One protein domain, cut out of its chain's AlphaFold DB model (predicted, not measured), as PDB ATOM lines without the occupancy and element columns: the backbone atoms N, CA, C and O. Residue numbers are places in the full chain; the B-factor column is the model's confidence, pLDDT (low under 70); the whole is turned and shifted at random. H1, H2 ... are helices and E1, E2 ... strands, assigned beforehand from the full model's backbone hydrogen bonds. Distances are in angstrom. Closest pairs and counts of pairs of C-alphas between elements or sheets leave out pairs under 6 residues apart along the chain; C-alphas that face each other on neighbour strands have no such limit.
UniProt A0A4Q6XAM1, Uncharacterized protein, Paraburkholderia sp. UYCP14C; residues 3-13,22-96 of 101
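AT A GLANCE: This is residues 3 to 13 and 22 to 96 of the 101 residues of an uncharacterized protein of Paraburkholderia sp. UYCP14C (UniProt A0A4Q6XAM1). A strongly twisted sheet of three strands, E4, E5 and E6, has the helix H2 packed along one face, while a small separate hairpin, E1 and E2, sits beyond the E4 edge with the short strand E3 between. The short helix H1 lies off one end of the sheet, just before E4. The 86 printed residues run E1, E2, E3, H1, E4, E5, E6, H2; the class is mixed, helices and strands. The larger sheet has the order E4, E5, E6, antiparallel throughout. The whole is compact, with a radius of gyration of the C-alphas of 13.0 A and spans of 39 by 28 by 25 A.

HOW THE PARTS SIT: E1, residues 3 to 6, and E2, residues 9 to 13, form an antiparallel hairpin at 137 degrees, with N 4 and O 11 2.8 A apart. E3, residues 22 to 24, pairs with no named strand; its closest C-alpha to E2 is that of Pro 24, 3.8 A from that of Ala 13. E3 and E4, residues 50 to 57, come closest at the C-alphas of Ile 22 and Ile 52, 4.8 A apart. H1, residues 40 to 46, is not on the larger sheet. E4 and E5, residues 60 to 67, are an antiparallel hairpin at 158 degrees, with N 53 and O 64 2.9 A apart. E5 and E6, residues 77 to 82, are another, at 152 degrees, with N 65 and O 80 3.0 A apart. Together E4, E5 and E6 are a meander, each strand the antiparallel neighbour of the one before. H2, residues 85 to 94, is on this sheet at a height of 8.1 A, making two layers, a helix on one face of a sheet. It lies over E5 and only just over E6, where 3 of its C-alphas fall, and runs along the strands, at 13 degrees to E5 on the local plane. The closest C-alphas of H2 and E5 are those of Ala 88 and Thr 65, 5.7 A apart. H1 and H2 are apart. In H1 and H2 every O i to N i+4 pair is within hydrogen-bond range.

IN THESE COORDINATES: E1 begins at C-alpha 3, (35.200, -58.236, 18.231), and is 9.9 A long; E2 is 12.9 A, E3 5.6 A and H1 10.1 A. E4 begins at C-alpha 50, (32.626, -42.655, 12.032), and is 23.4 A long; E5 is 23.2 A and E6 14.9 A. H2, 14.2 A, ends at C-alpha 94, (32.618, -40.276, 2.679).

THE WHOLE: The C-alphas of Asn 40 and Gly 59 are the two farthest apart, at 40.1 A. Residues 14 to 21 are not printed, and C-alphas 13 and 22 are 5.9 A apart across this cut. The link from E3 to H1 is long, with 15 residues. The mean pLDDT of the printed part is 94.0, and residue 96 is under 70.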
ATOM      1  N   THR A   3      33.961 -59.003  18.153       97.88
ATOM      2  CA  THR A   3      35.200 -58.236  18.231       97.88
ATOM      3  C   THR A   3      35.815 -58.043  16.847       97.88
ATOM      4  O   THR A   3      36.037 -59.011  16.121       97.88
ATOM      5  N   TYR A   4      36.160 -56.801  16.516       97.75
ATOM      6  CA  TYR A   4      36.742 -56.393  15.241       97.75
ATOM      7  C   TYR A   4      38.099 -55.728  15.462       97.75
ATOM      8  O   TYR A   4      38.278 -54.966  16.410       97.75
ATOM      9  N   LYS A   5      39.061 -56.014  14.580       97.50
ATOM     10  CA  LYS A   5      40.385 -55.383  14.603       97.50
ATOM     11  C   LYS A   5      40.475 -54.336  13.504       97.50
ATOM     12  O   LYS A   5      40.428 -54.693  12.332       97.50
ATOM     13  N   LEU A   6      40.630 -53.073  13.888       95.31
ATOM     14  CA  LEU A   6      40.767 -51.932  12.984       95.31
ATOM     15  C   LEU A   6      41.968 -51.100  13.436       95.31
ATOM     16  O   LEU A   6      42.090 -50.799  14.620       95.31
ATOM     17  N   ASP A   7      42.873 -50.764  12.517       93.50
ATOM     18  CA  ASP A   7      44.038 -49.895  12.774       93.50
ATOM     19  C   ASP A   7      44.934 -50.353  13.945       93.50
ATOM     20  O   ASP A   7      45.520 -49.553  14.669       93.50
ATOM     21  N   GLY A   8      45.026 -51.670  14.159       93.69
ATOM     22  CA  GLY A   8      45.777 -52.255  15.278       93.69
ATOM     23  C   GLY A   8      45.067 -52.171  16.634       93.69
ATOM     24  O   GLY A   8      45.660 -52.513  17.658       93.69
ATOM     25  N   HIS A   9      43.802 -51.750  16.658       94.88
ATOM     26  CA  HIS A   9      42.956 -51.680  17.844       94.88
ATOM     27  C   HIS A   9      41.775 -52.626  17.757       94.88
ATOM     28  O   HIS A   9      41.355 -53.047  16.680       94.88
ATOM     29  N   THR A  10      41.274 -52.985  18.928       96.69
ATOM     30  CA  THR A  10      40.203 -53.952  19.087       96.69
ATOM     31  C   THR A  10      38.946 -53.217  19.514       96.69
ATOM     32  O   THR A  10      38.964 -52.505  20.514       96.69
ATOM     33  N   PHE A  11      37.865 -53.423  18.776       97.56
ATOM     34  CA  PHE A  11      36.564 -52.828  19.040       97.56
ATOM     35  C   PHE A  11      35.525 -53.922  19.208       97.56
ATOM     36  O   PHE A  11      35.581 -54.948  18.530       97.56
ATOM     37  N   THR A  12      34.556 -53.685  20.080       98.25
ATOM     38  CA  THR A  12      33.386 -54.549  20.223       98.25
ATOM     39  C   THR A  12      32.199 -53.844  19.580       98.25
ATOM     40  O   THR A  12      31.981 -52.668  19.845       98.25
ATOM     41  N   ALA A  13      31.458 -54.531  18.715       98.25
ATOM     42  CA  ALA A  13      30.295 -53.973  18.021       98.25
ATOM     43  C   ALA A  13      29.277 -55.067  17.678       98.25
ATOM     44  O   ALA A  13      29.576 -56.258  17.790       98.25
ATOM     45  N   ILE A  22      29.046 -50.937  13.638       98.56
ATOM     46  CA  ILE A  22      27.592 -50.866  13.808       98.56
ATOM     47  C   ILE A  22      27.240 -51.199  15.254       98.56
ATOM     48  O   ILE A  22      27.572 -52.283  15.732       98.56
ATOM     49  N   ASN A  23      26.559 -50.277  15.937       98.38
ATOM     50  CA  ASN A  23      26.273 -50.341  17.370       98.38
ATOM     51  C   ASN A  23      27.520 -50.760  18.176       98.38
ATOM     52  O   ASN A  23      27.517 -51.822  18.808       98.38
ATOM     53  N   PRO A  24      28.625 -49.991  18.099       98.06
ATOM     54  CA  PRO A  24      29.794 -50.278  18.914       98.06
ATOM     55  C   PRO A  24      29.464 -50.214  20.409       98.06
ATOM     56  O   PRO A  24      28.639 -49.412  20.839       98.06
ATOM     57  N   ALA A  25      30.160 -51.022  21.205       97.12
ATOM     58  CA  ALA A  25      30.244 -50.821  22.643       97.12
ATOM     59  C   ALA A  25      31.116 -49.586  22.902       97.12
ATOM     60  O   ALA A  25      32.345 -49.651  22.812       97.12
ATOM     61  N   LEU A  26      30.458 -48.455  23.142       95.75
ATOM     62  CA  LEU A  26      31.109 -47.192  23.467       95.75
ATOM     63  C   LEU A  26      31.565 -47.190  24.938       95.75
ATOM     64  O   LEU A  26      30.989 -47.927  25.743       95.75
ATOM     65  N   PRO A  27      32.588 -46.393  25.294       94.00
ATOM     66  CA  PRO A  27      32.898 -46.087  26.688       94.00
ATOM     67  C   PRO A  27      31.675 -45.546  27.446       94.00
ATOM     68  O   PRO A  27      30.756 -44.983  26.842       94.00
ATOM     69  N   ASP A  28      31.678 -45.690  28.769       91.69
ATOM     70  CA  ASP A  28      30.667 -45.053  29.614       91.69
ATOM     71  C   ASP A  28      30.727 -43.526  29.432       91.69
ATOM     72  O   ASP A  28      31.804 -42.966  29.242       91.69
ATOM     73  N   GLU A  29      29.564 -42.864  29.437       91.50
ATOM     74  CA  GLU A  29      29.434 -41.400  29.274       91.50
ATOM     75  C   GLU A  29      30.016 -40.838  27.955       91.50
ATOM     76  O   GLU A  29      30.166 -39.627  27.796       91.50
ATOM     77  N   PHE A  30      30.300 -41.687  26.958       93.06
ATOM     78  CA  PHE A  30      30.952 -41.274  25.706       93.06
ATOM     79  C   PHE A  30      30.199 -40.188  24.923       93.06
ATOM     80  O   PHE A  30      30.832 -39.325  24.312       93.06
ATOM     81  N   ASP A  31      28.863 -40.229  24.931       90.81
ATOM     82  CA  ASP A  31      28.001 -39.246  24.257       90.81
ATOM     83  C   ASP A  31      27.885 -37.911  25.033       90.81
ATOM     84  O   ASP A  31      27.349 -36.951  24.482       90.81
ATOM     85  N   GLU A  32      28.377 -37.846  26.277       89.38
ATOM     86  CA  GLU A  32      28.221 -36.701  27.195       89.38
ATOM     87  C   GLU A  32      29.560 -36.111  27.676       89.38
ATOM     88  O   GLU A  32      29.590 -35.024  28.248       89.38
ATOM     89  N   THR A  33      30.674 -36.812  27.453       89.38
ATOM     90  CA  THR A  33      32.007 -36.367  27.878       89.38
ATOM     91  C   THR A  33      32.540 -35.292  26.920       89.38
ATOM     92  O   THR A  33      32.721 -35.583  25.730       89.38
ATOM     93  N   PRO A  34      32.868 -34.070  27.386       87.69
ATOM     94  CA  PRO A  34      33.503 -33.045  26.557       87.69
ATOM     95  C   PRO A  34      34.865 -33.479  26.013       87.69
ATOM     96  O   PRO A  34      35.543 -34.333  26.579       87.69
ATOM     97  N   HIS A  35      35.306 -32.901  24.894       83.56
ATOM     98  CA  HIS A  35      36.589 -33.281  24.279       83.56
ATOM     99  C   HIS A  35      37.799 -33.083  25.197       83.56
ATOM    100  O   HIS A  35      38.666 -33.955  25.233       83.56
ATOM    101  N   ASP A  36      37.831 -31.978  25.942       85.94
ATOM    102  CA  ASP A  36      38.950 -31.629  26.824       85.94
ATOM    103  C   ASP A  36      39.041 -32.542  28.059       85.94
ATOM    104  O   ASP A  36      40.117 -32.690  28.639       85.94
ATOM    105  N   ASP A  37      37.937 -33.206  28.409       89.88
ATOM    106  CA  ASP A  37      37.861 -34.146  29.530       89.88
ATOM    107  C   ASP A  37      38.134 -35.602  29.099       89.88
ATOM    108  O   ASP A  37      38.296 -36.490  29.942       89.88
ATOM    109  N   ARG A  38      38.233 -35.880  27.787       92.12
ATOM    110  CA  ARG A  38      38.512 -37.231  27.275       92.12
ATOM    111  C   ARG A  38      39.966 -37.637  27.475       92.12
ATOM    112  O   ARG A  38      40.909 -36.878  27.257       92.12
ATOM    113  N   SER A  39      40.170 -38.919  27.767       92.69
ATOM    114  CA  SER A  39      41.518 -39.493  27.798       92.69
ATOM    115  C   SER A  39      42.169 -39.506  26.405       92.69
ATOM    116  O   SER A  39      41.523 -39.786  25.393       92.69
ATOM    117  N   ASN A  40      43.494 -39.329  26.352       92.06
ATOM    118  CA  ASN A  40      44.267 -39.455  25.106       92.06
ATOM    119  C   ASN A  40      44.075 -40.818  24.417       92.06
ATOM    120  O   ASN A  40      44.117 -40.911  23.192       92.06
ATOM    121  N   SER A  41      43.871 -41.885  25.195       92.25
ATOM    122  CA  SER A  41      43.561 -43.215  24.666       92.25
ATOM    123  C   SER A  41      42.221 -43.250  23.941       92.25
ATOM    124  O   SER A  41      42.137 -43.849  22.873       92.25
ATOM    125  N   GLU A  42      41.194 -42.599  24.485       93.38
ATOM    126  CA  GLU A  42      39.874 -42.546  23.862       93.38
ATOM    127  C   GLU A  42      39.900 -41.709  22.585       93.38
ATOM    128  O   GLU A  42      39.452 -42.183  21.540       93.38
ATOM    129  N   LEU A  43      40.524 -40.526  22.634       93.25
ATOM    130  CA  LEU A  43      40.734 -39.684  21.454       93.25
ATOM    131  C   LEU A  43      41.468 -40.464  20.357       93.25
ATOM    132  O   LEU A  43      41.049 -40.468  19.206       93.25
ATOM    133  N   ARG A  44      42.516 -41.216  20.700       93.44
ATOM    134  CA  ARG A  44      43.262 -42.020  19.721       93.44
ATOM    135  C   ARG A  44      42.435 -43.146  19.087       93.44
ATOM    136  O   ARG A  44      42.737 -43.554  17.967       93.44
ATOM    137  N   LEU A  45      41.437 -43.677  19.789       94.81
ATOM    138  CA  LEU A  45      40.580 -44.751  19.280       94.81
ATOM    139  C   LEU A  45      39.428 -44.220  18.424       94.81
ATOM    140  O   LEU A  45      39.111 -44.822  17.393       94.81
ATOM    141  N   TRP A  46      38.817 -43.115  18.849       95.44
ATOM    142  CA  TRP A  46      37.526 -42.666  18.336       95.44
ATOM    143  C   TRP A  46      37.573 -41.374  17.524       95.44
ATOM    144  O   TRP A  46      36.652 -41.139  16.742       95.44
ATOM    145  N   TRP A  47      38.623 -40.559  17.653       94.19
ATOM    146  CA  TRP A  47      38.700 -39.293  16.925       94.19
ATOM    147  C   TRP A  47      38.716 -39.515  15.409       94.19
ATOM    148  O   TRP A  47      39.524 -40.284  14.886       94.19
ATOM    149  N   GLY A  48      37.804 -38.854  14.699       93.44
ATOM    150  CA  GLY A  48      37.611 -38.991  13.257       93.44
ATOM    151  C   GLY A  48      37.049 -40.347  12.810       93.44
ATOM    152  O   GLY A  48      36.919 -40.576  11.605       93.44
ATOM    153  N   ARG A  49      36.710 -41.258  13.735       95.19
ATOM    154  CA  ARG A  49      36.160 -42.579  13.413       95.19
ATOM    155  C   ARG A  49      34.636 -42.530  13.392       95.19
ATOM    156  O   ARG A  49      33.988 -42.544  14.437       95.19
ATOM    157  N   ALA A  50      34.067 -42.548  12.191       97.25
ATOM    158  CA  ALA A  50      32.626 -42.655  12.032       97.25
ATOM    159  C   ALA A  50      32.112 -44.058  12.409       97.25
ATOM    160  O   ALA A  50      32.715 -45.078  12.066       97.25
ATOM    161  N   TYR A  51      30.964 -44.104  13.079       98.19
ATOM    162  CA  TYR A  51      30.246 -45.323  13.451       98.19
ATOM    163  C   TYR A  51      28.737 -45.123  13.289       98.19
ATOM    164  O   TYR A  51      28.264 -44.001  13.088       98.19
ATOM    165  N   ILE A  52      27.974 -46.215  13.335       98.50
ATOM    166  CA  ILE A  52      26.522 -46.187  13.137       98.50
ATOM    167  C   ILE A  52      25.808 -46.663  14.392       98.50
ATOM    168  O   ILE A  52      26.133 -47.721  14.926       98.50
ATOM    169  N   VAL A  53      24.791 -45.913  14.813       98.31
ATOM    170  CA  VAL A  53      23.825 -46.322  15.837       98.31
ATOM    171  C   VAL A  53      22.494 -46.646  15.164       98.31
ATOM    172  O   VAL A  53      21.980 -45.861  14.365       98.31
ATOM    173  N   ILE A  54      21.927 -47.813  15.466       98.06
ATOM    174  CA  ILE A  54      20.641 -48.270  14.935       98.06
ATOM    175  C   ILE A  54      19.569 -48.109  16.006       98.06
ATOM    176  O   ILE A  54      19.596 -48.780  17.035       98.06
ATOM    177  N   SER A  55      18.561 -47.290  15.723       97.25
ATOM    178  CA  SER A  55      17.364 -47.163  16.556       97.25
ATOM    179  C   SER A  55      16.186 -47.873  15.893       97.25
ATOM    180  O   SER A  55      15.882 -47.616  14.727       97.25
ATOM    181  N   LYS A  56      15.509 -48.762  16.628       96.56
ATOM    182  CA  LYS A  56      14.344 -49.531  16.154       96.56
ATOM    183  C   LYS A  56      13.109 -49.186  16.986       96.56
ATOM    184  O   LYS A  56      13.197 -49.102  18.206       96.56
ATOM    185  N   TRP A  57      11.960 -49.028  16.335       96.12
ATOM    186  CA  TRP A  57      10.654 -48.834  16.975       96.12
ATOM    187  C   TRP A  57       9.553 -49.504  16.132       96.12
ATOM    188  O   TRP A  57       9.811 -49.868  14.984       96.12
ATOM    189  N   PRO A  58       8.313 -49.662  16.636       97.06
ATOM    190  CA  PRO A  58       7.260 -50.401  15.926       97.06
ATOM    191  C   PRO A  58       6.927 -49.898  14.508       97.06
ATOM    192  O   PRO A  58       6.350 -50.637  13.721       97.06
ATOM    193  N   GLY A  59       7.287 -48.654  14.178       94.75
ATOM    194  CA  GLY A  59       7.024 -48.025  12.880       94.75
ATOM    195  C   GLY A  59       8.238 -47.911  11.954       94.75
ATOM    196  O   GLY A  59       8.102 -47.325  10.884       94.75
ATOM    197  N   GLY A  60       9.419 -48.403  12.344       95.25
ATOM    198  CA  GLY A  60      10.596 -48.298  11.485       95.25
ATOM    199  C   GLY A  60      11.939 -48.492  12.177       95.25
ATOM    200  O   GLY A  60      12.047 -48.792  13.365       95.25
ATOM    201  N   THR A  61      12.988 -48.333  11.377       97.75
ATOM    202  CA  THR A  61      14.385 -48.358  11.811       97.75
ATOM    203  C   THR A  61      15.093 -47.133  11.246       97.75
ATOM    204  O   THR A  61      14.871 -46.771  10.091       97.75
ATOM    205  N   ARG A  62      15.945 -46.504  12.054       97.81
ATOM    206  CA  ARG A  62      16.797 -45.381  11.652       97.81
ATOM    207  C   ARG A  62      18.245 -45.693  11.956       97.81
ATOM    208  O   ARG A  62      18.556 -46.289  12.984       97.81
ATOM    209  N   TYR A  63      19.099 -45.264  11.041       98.31
ATOM    210  CA  TYR A  63      20.538 -45.464  11.091       98.31
ATOM    211  C   TYR A  63      21.188 -44.094  11.228       98.31
ATOM    212  O   TYR A  63      21.071 -43.270  10.323       98.31
ATOM    213  N   GLU A  64      21.813 -43.824  12.364       97.75
ATOM    214  CA  GLU A  64      22.477 -42.554  12.649       97.75
ATOM    215  C   GLU A  64      23.980 -42.726  12.479       97.75
ATOM    216  O   GLU A  64      24.576 -43.561  13.155       97.75
ATOM    217  N   THR A  65      24.590 -41.945  11.593       97.81
ATOM    218  CA  THR A  65      26.049 -41.903  11.458       97.81
ATOM    219  C   THR A  65      26.592 -40.854  12.419       97.81
ATOM    220  O   THR A  65      26.221 -39.684  12.327       97.81
ATOM    221  N   ARG A  66      27.477 -41.255  13.329       96.69
ATOM    222  CA  ARG A  66      28.105 -40.373  14.321       96.69
ATOM    223  C   ARG A  66      29.621 -40.425  14.211       96.69
ATOM    224  O   ARG A  66      30.163 -41.428  13.754       96.69
ATOM    225  N   CYS A  67      30.300 -39.361  14.621       95.75
ATOM    226  CA  CYS A  67      31.758 -39.307  14.648       95.75
ATOM    227  C   CYS A  67      32.246 -38.359  15.740       95.75
ATOM    228  O   CYS A  67      31.697 -37.275  15.908       95.75
ATOM    229  N   LEU A  68      33.297 -38.749  16.455       94.56
ATOM    230  CA  LEU A  68      33.969 -37.866  17.395       94.56
ATOM    231  C   LEU A  68      34.974 -36.985  16.638       94.56
ATOM    232  O   LEU A  68      36.067 -37.444  16.330       94.56
ATOM    233  N   ASP A  69      34.603 -35.757  16.282       92.69
ATOM    234  CA  ASP A  69      35.379 -34.932  15.336       92.69
ATOM    235  C   ASP A  69      35.472 -33.435  15.684       92.69
ATOM    236  O   ASP A  69      35.988 -32.658  14.879       92.69
ATOM    237  N   GLY A  70      34.999 -33.014  16.861       89.12
ATOM    238  CA  GLY A  70      35.032 -31.603  17.261       89.12
ATOM    239  C   GLY A  70      33.828 -30.773  16.813       89.12
ATOM    240  O   GLY A  70      33.829 -29.562  17.019       89.12
ATOM    241  N   GLY A  71      32.824 -31.375  16.163       87.44
ATOM    242  CA  GLY A  71      31.647 -30.643  15.680       87.44
ATOM    243  C   GLY A  71      30.620 -30.274  16.759       87.44
ATOM    244  O   GLY A  71      29.778 -29.409  16.513       87.44
ATOM    245  N   THR A  72      30.686 -30.873  17.951       85.88
ATOM    246  CA  THR A  72      29.902 -30.495  19.141       85.88
ATOM    247  C   THR A  72      30.831 -30.373  20.350       85.88
ATOM    248  O   THR A  72      31.910 -30.945  20.343       85.88
ATOM    249  N   SER A  73      30.470 -29.608  21.386       83.00
ATOM    250  CA  SER A  73      31.326 -29.463  22.580       83.00
ATOM    251  C   SER A  73      31.348 -30.718  23.456       83.00
ATOM    252  O   SER A  73      32.368 -31.029  24.071       83.00
ATOM    253  N   ASP A  74      30.229 -31.442  23.483       83.94
ATOM    254  CA  ASP A  74      29.931 -32.413  24.538       83.94
ATOM    255  C   ASP A  74      30.020 -33.865  24.046       83.94
ATOM    256  O   ASP A  74      29.797 -34.793  24.814       83.94
ATOM    257  N   GLY A  75      30.338 -34.112  22.767       89.88
ATOM    258  CA  GLY A  75      30.179 -35.462  22.245       89.88
ATOM    259  C   GLY A  75      30.535 -35.695  20.780       89.88
ATOM    260  O   GLY A  75      31.170 -34.878  20.117       89.88
ATOM    261  N   PRO A  76      30.127 -36.858  20.259       94.06
ATOM    262  CA  PRO A  76      30.156 -37.153  18.838       94.06
ATOM    263  C   PRO A  76      29.163 -36.280  18.068       94.06
ATOM    264  O   PRO A  76      28.005 -36.107  18.453       94.06
ATOM    265  N   THR A  77      29.586 -35.791  16.911       93.56
ATOM    266  CA  THR A  77      28.719 -35.098  15.963       93.56
ATOM    267  C   THR A  77      27.819 -36.102  15.256       93.56
ATOM    268  O   THR A  77      28.281 -37.134  14.766       93.56
ATOM    269  N   ASN A  78      26.528 -35.788  15.133       94.50
ATOM    270  CA  ASN A  78      25.615 -36.536  14.273       94.50
ATOM    271  C   ASN A  78      25.759 -36.052  12.820       94.50
ATOM    272  O   ASN A  78      25.364 -34.937  12.487       94.50
ATOM    273  N   TRP A  79      26.322 -36.893  11.951       94.88
ATOM    274  CA  TRP A  79      26.527 -36.592  10.528       94.88
ATOM    275  C   TRP A  79      25.259 -36.772   9.687       94.88
ATOM    276  O   TRP A  79      25.204 -36.328   8.535       94.88
ATOM    277  N   GLY A  80      24.240 -37.426  10.241       95.06
ATOM    278  CA  GLY A  80      22.943 -37.599   9.612       95.06
ATOM    279  C   GLY A  80      22.220 -38.861  10.063       95.06
ATOM    280  O   GLY A  80      22.797 -39.785  10.637       95.06
ATOM    281  N   ALA A  81      20.932 -38.905   9.728       96.25
ATOM    282  CA  ALA A  81      20.076 -40.058   9.944       96.25
ATOM    283  C   ALA A  81      19.499 -40.564   8.617       96.25
ATOM    284  O   ALA A  81      19.024 -39.783   7.791       96.25
ATOM    285  N   PHE A  82      19.518 -41.880   8.432       97.31
ATOM    286  CA  PHE A  82      19.210 -42.534   7.166       97.31
ATOM    287  C   PHE A  82      18.147 -43.619   7.343       97.31
ATOM    288  O   PHE A  82      18.002 -44.204   8.417       97.31
ATOM    289  N   ALA A  83      17.416 -43.899   6.260       96.44
ATOM    290  CA  ALA A  83      16.392 -44.945   6.210       96.44
ATOM    291  C   ALA A  83      16.969 -46.350   5.957       96.44
ATOM    292  O   ALA A  83      16.285 -47.347   6.164       96.44
ATOM    293  N   THR A  84      18.222 -46.438   5.503       97.50
ATOM    294  CA  THR A  84      18.888 -47.703   5.169       97.50
ATOM    295  C   THR A  84      20.308 -47.718   5.710       97.50
ATOM    296  O   THR A  84      20.990 -46.690   5.665       97.50
ATOM    297  N   LEU A  85      20.778 -48.900   6.102       97.62
ATOM    298  CA  LEU A  85      22.152 -49.115   6.554       97.62
ATOM    299  C   LEU A  85      23.191 -48.719   5.494       97.62
ATOM    300  O   LEU A  85      24.189 -48.092   5.826       97.62
ATOM    301  N   GLU A  86      22.930 -49.019   4.219       97.44
ATOM    302  CA  GLU A  86      23.843 -48.705   3.113       97.44
ATOM    303  C   GLU A  86      24.151 -47.202   3.022       97.44
ATOM    304  O   GLU A  86      25.316 -46.812   3.004       97.44
ATOM    305  N   LEU A  87      23.124 -46.345   3.041       96.94
ATOM    306  CA  LEU A  87      23.303 -44.888   3.021       96.94
ATOM    307  C   LEU A  87      24.088 -44.371   4.237       96.94
ATOM    308  O   LEU A  87      24.916 -43.471   4.094       96.94
ATOM    309  N   ALA A  88      23.868 -44.954   5.418       97.81
ATOM    310  CA  ALA A  88      24.615 -44.593   6.621       97.81
ATOM    311  C   ALA A  88      26.099 -44.987   6.512       97.81
ATOM    312  O   ALA A  88      26.976 -44.195   6.869       97.81
ATOM    313  N   VAL A  89      26.400 -46.167   5.955       97.56
ATOM    314  CA  VAL A  89      27.777 -46.624   5.689       97.56
ATOM    315  C   VAL A  89      28.443 -45.744   4.633       97.56
ATOM    316  O   VAL A  89      29.578 -45.308   4.819       97.56
ATOM    317  N   GLN A  90      27.739 -45.407   3.550       96.56
ATOM    318  CA  GLN A  90      28.244 -44.481   2.534       96.56
ATOM    319  C   GLN A  90      28.572 -43.106   3.135       96.56
ATOM    320  O   GLN A  90      29.618 -42.537   2.818       96.56
ATOM    321  N   CYS A  91      27.726 -42.589   4.036       95.62
ATOM    322  CA  CYS A  91      27.994 -41.349   4.763       95.62
ATOM    323  C   CYS A  91      29.245 -41.462   5.642       95.62
ATOM    324  O   CYS A  91      30.113 -40.597   5.573       95.62
ATOM    325  N   ALA A  92      29.363 -42.537   6.427       96.25
ATOM    326  CA  ALA A  92      30.507 -42.770   7.309       96.25
ATOM    327  C   ALA A  92      31.832 -42.811   6.530       96.25
ATOM    328  O   ALA A  92      32.804 -42.170   6.919       96.25
ATOM    329  N   LYS A  93      31.851 -43.497   5.381       94.50
ATOM    330  CA  LYS A  93      33.039 -43.618   4.519       94.50
ATOM    331  C   LYS A  93      33.401 -42.322   3.799       94.50
ATOM    332  O   LYS A  93      34.570 -42.080   3.527       94.50
ATOM    333  N   SER A  94      32.406 -41.505   3.455       91.62
ATOM    334  CA  SER A  94      32.618 -40.276   2.679       91.62
ATOM    335  C   SER A  94      33.043 -39.072   3.528       91.62
ATOM    336  O   SER A  94      33.301 -38.010   2.959       91.62
ATOM    337  N   GLY A  95      33.073 -39.211   4.858       83.38
ATOM    338  CA  GLY A  95      33.340 -38.114   5.787       83.38
ATOM    339  C   GLY A  95      32.146 -37.169   5.987       83.38
ATOM    340  O   GLY A  95      31.217 -37.119   5.170       83.38
ATOM    341  N   SER A  96      32.185 -36.393   7.077       69.38
ATOM    342  CA  SER A  96      31.179 -35.372   7.381       69.38
ATOM    343  C   SER A  96      30.993 -34.412   6.214       69.38
ATOM    344  O   SER A  96      31.963 -33.945   5.609       69.38
TER     345      SER A  96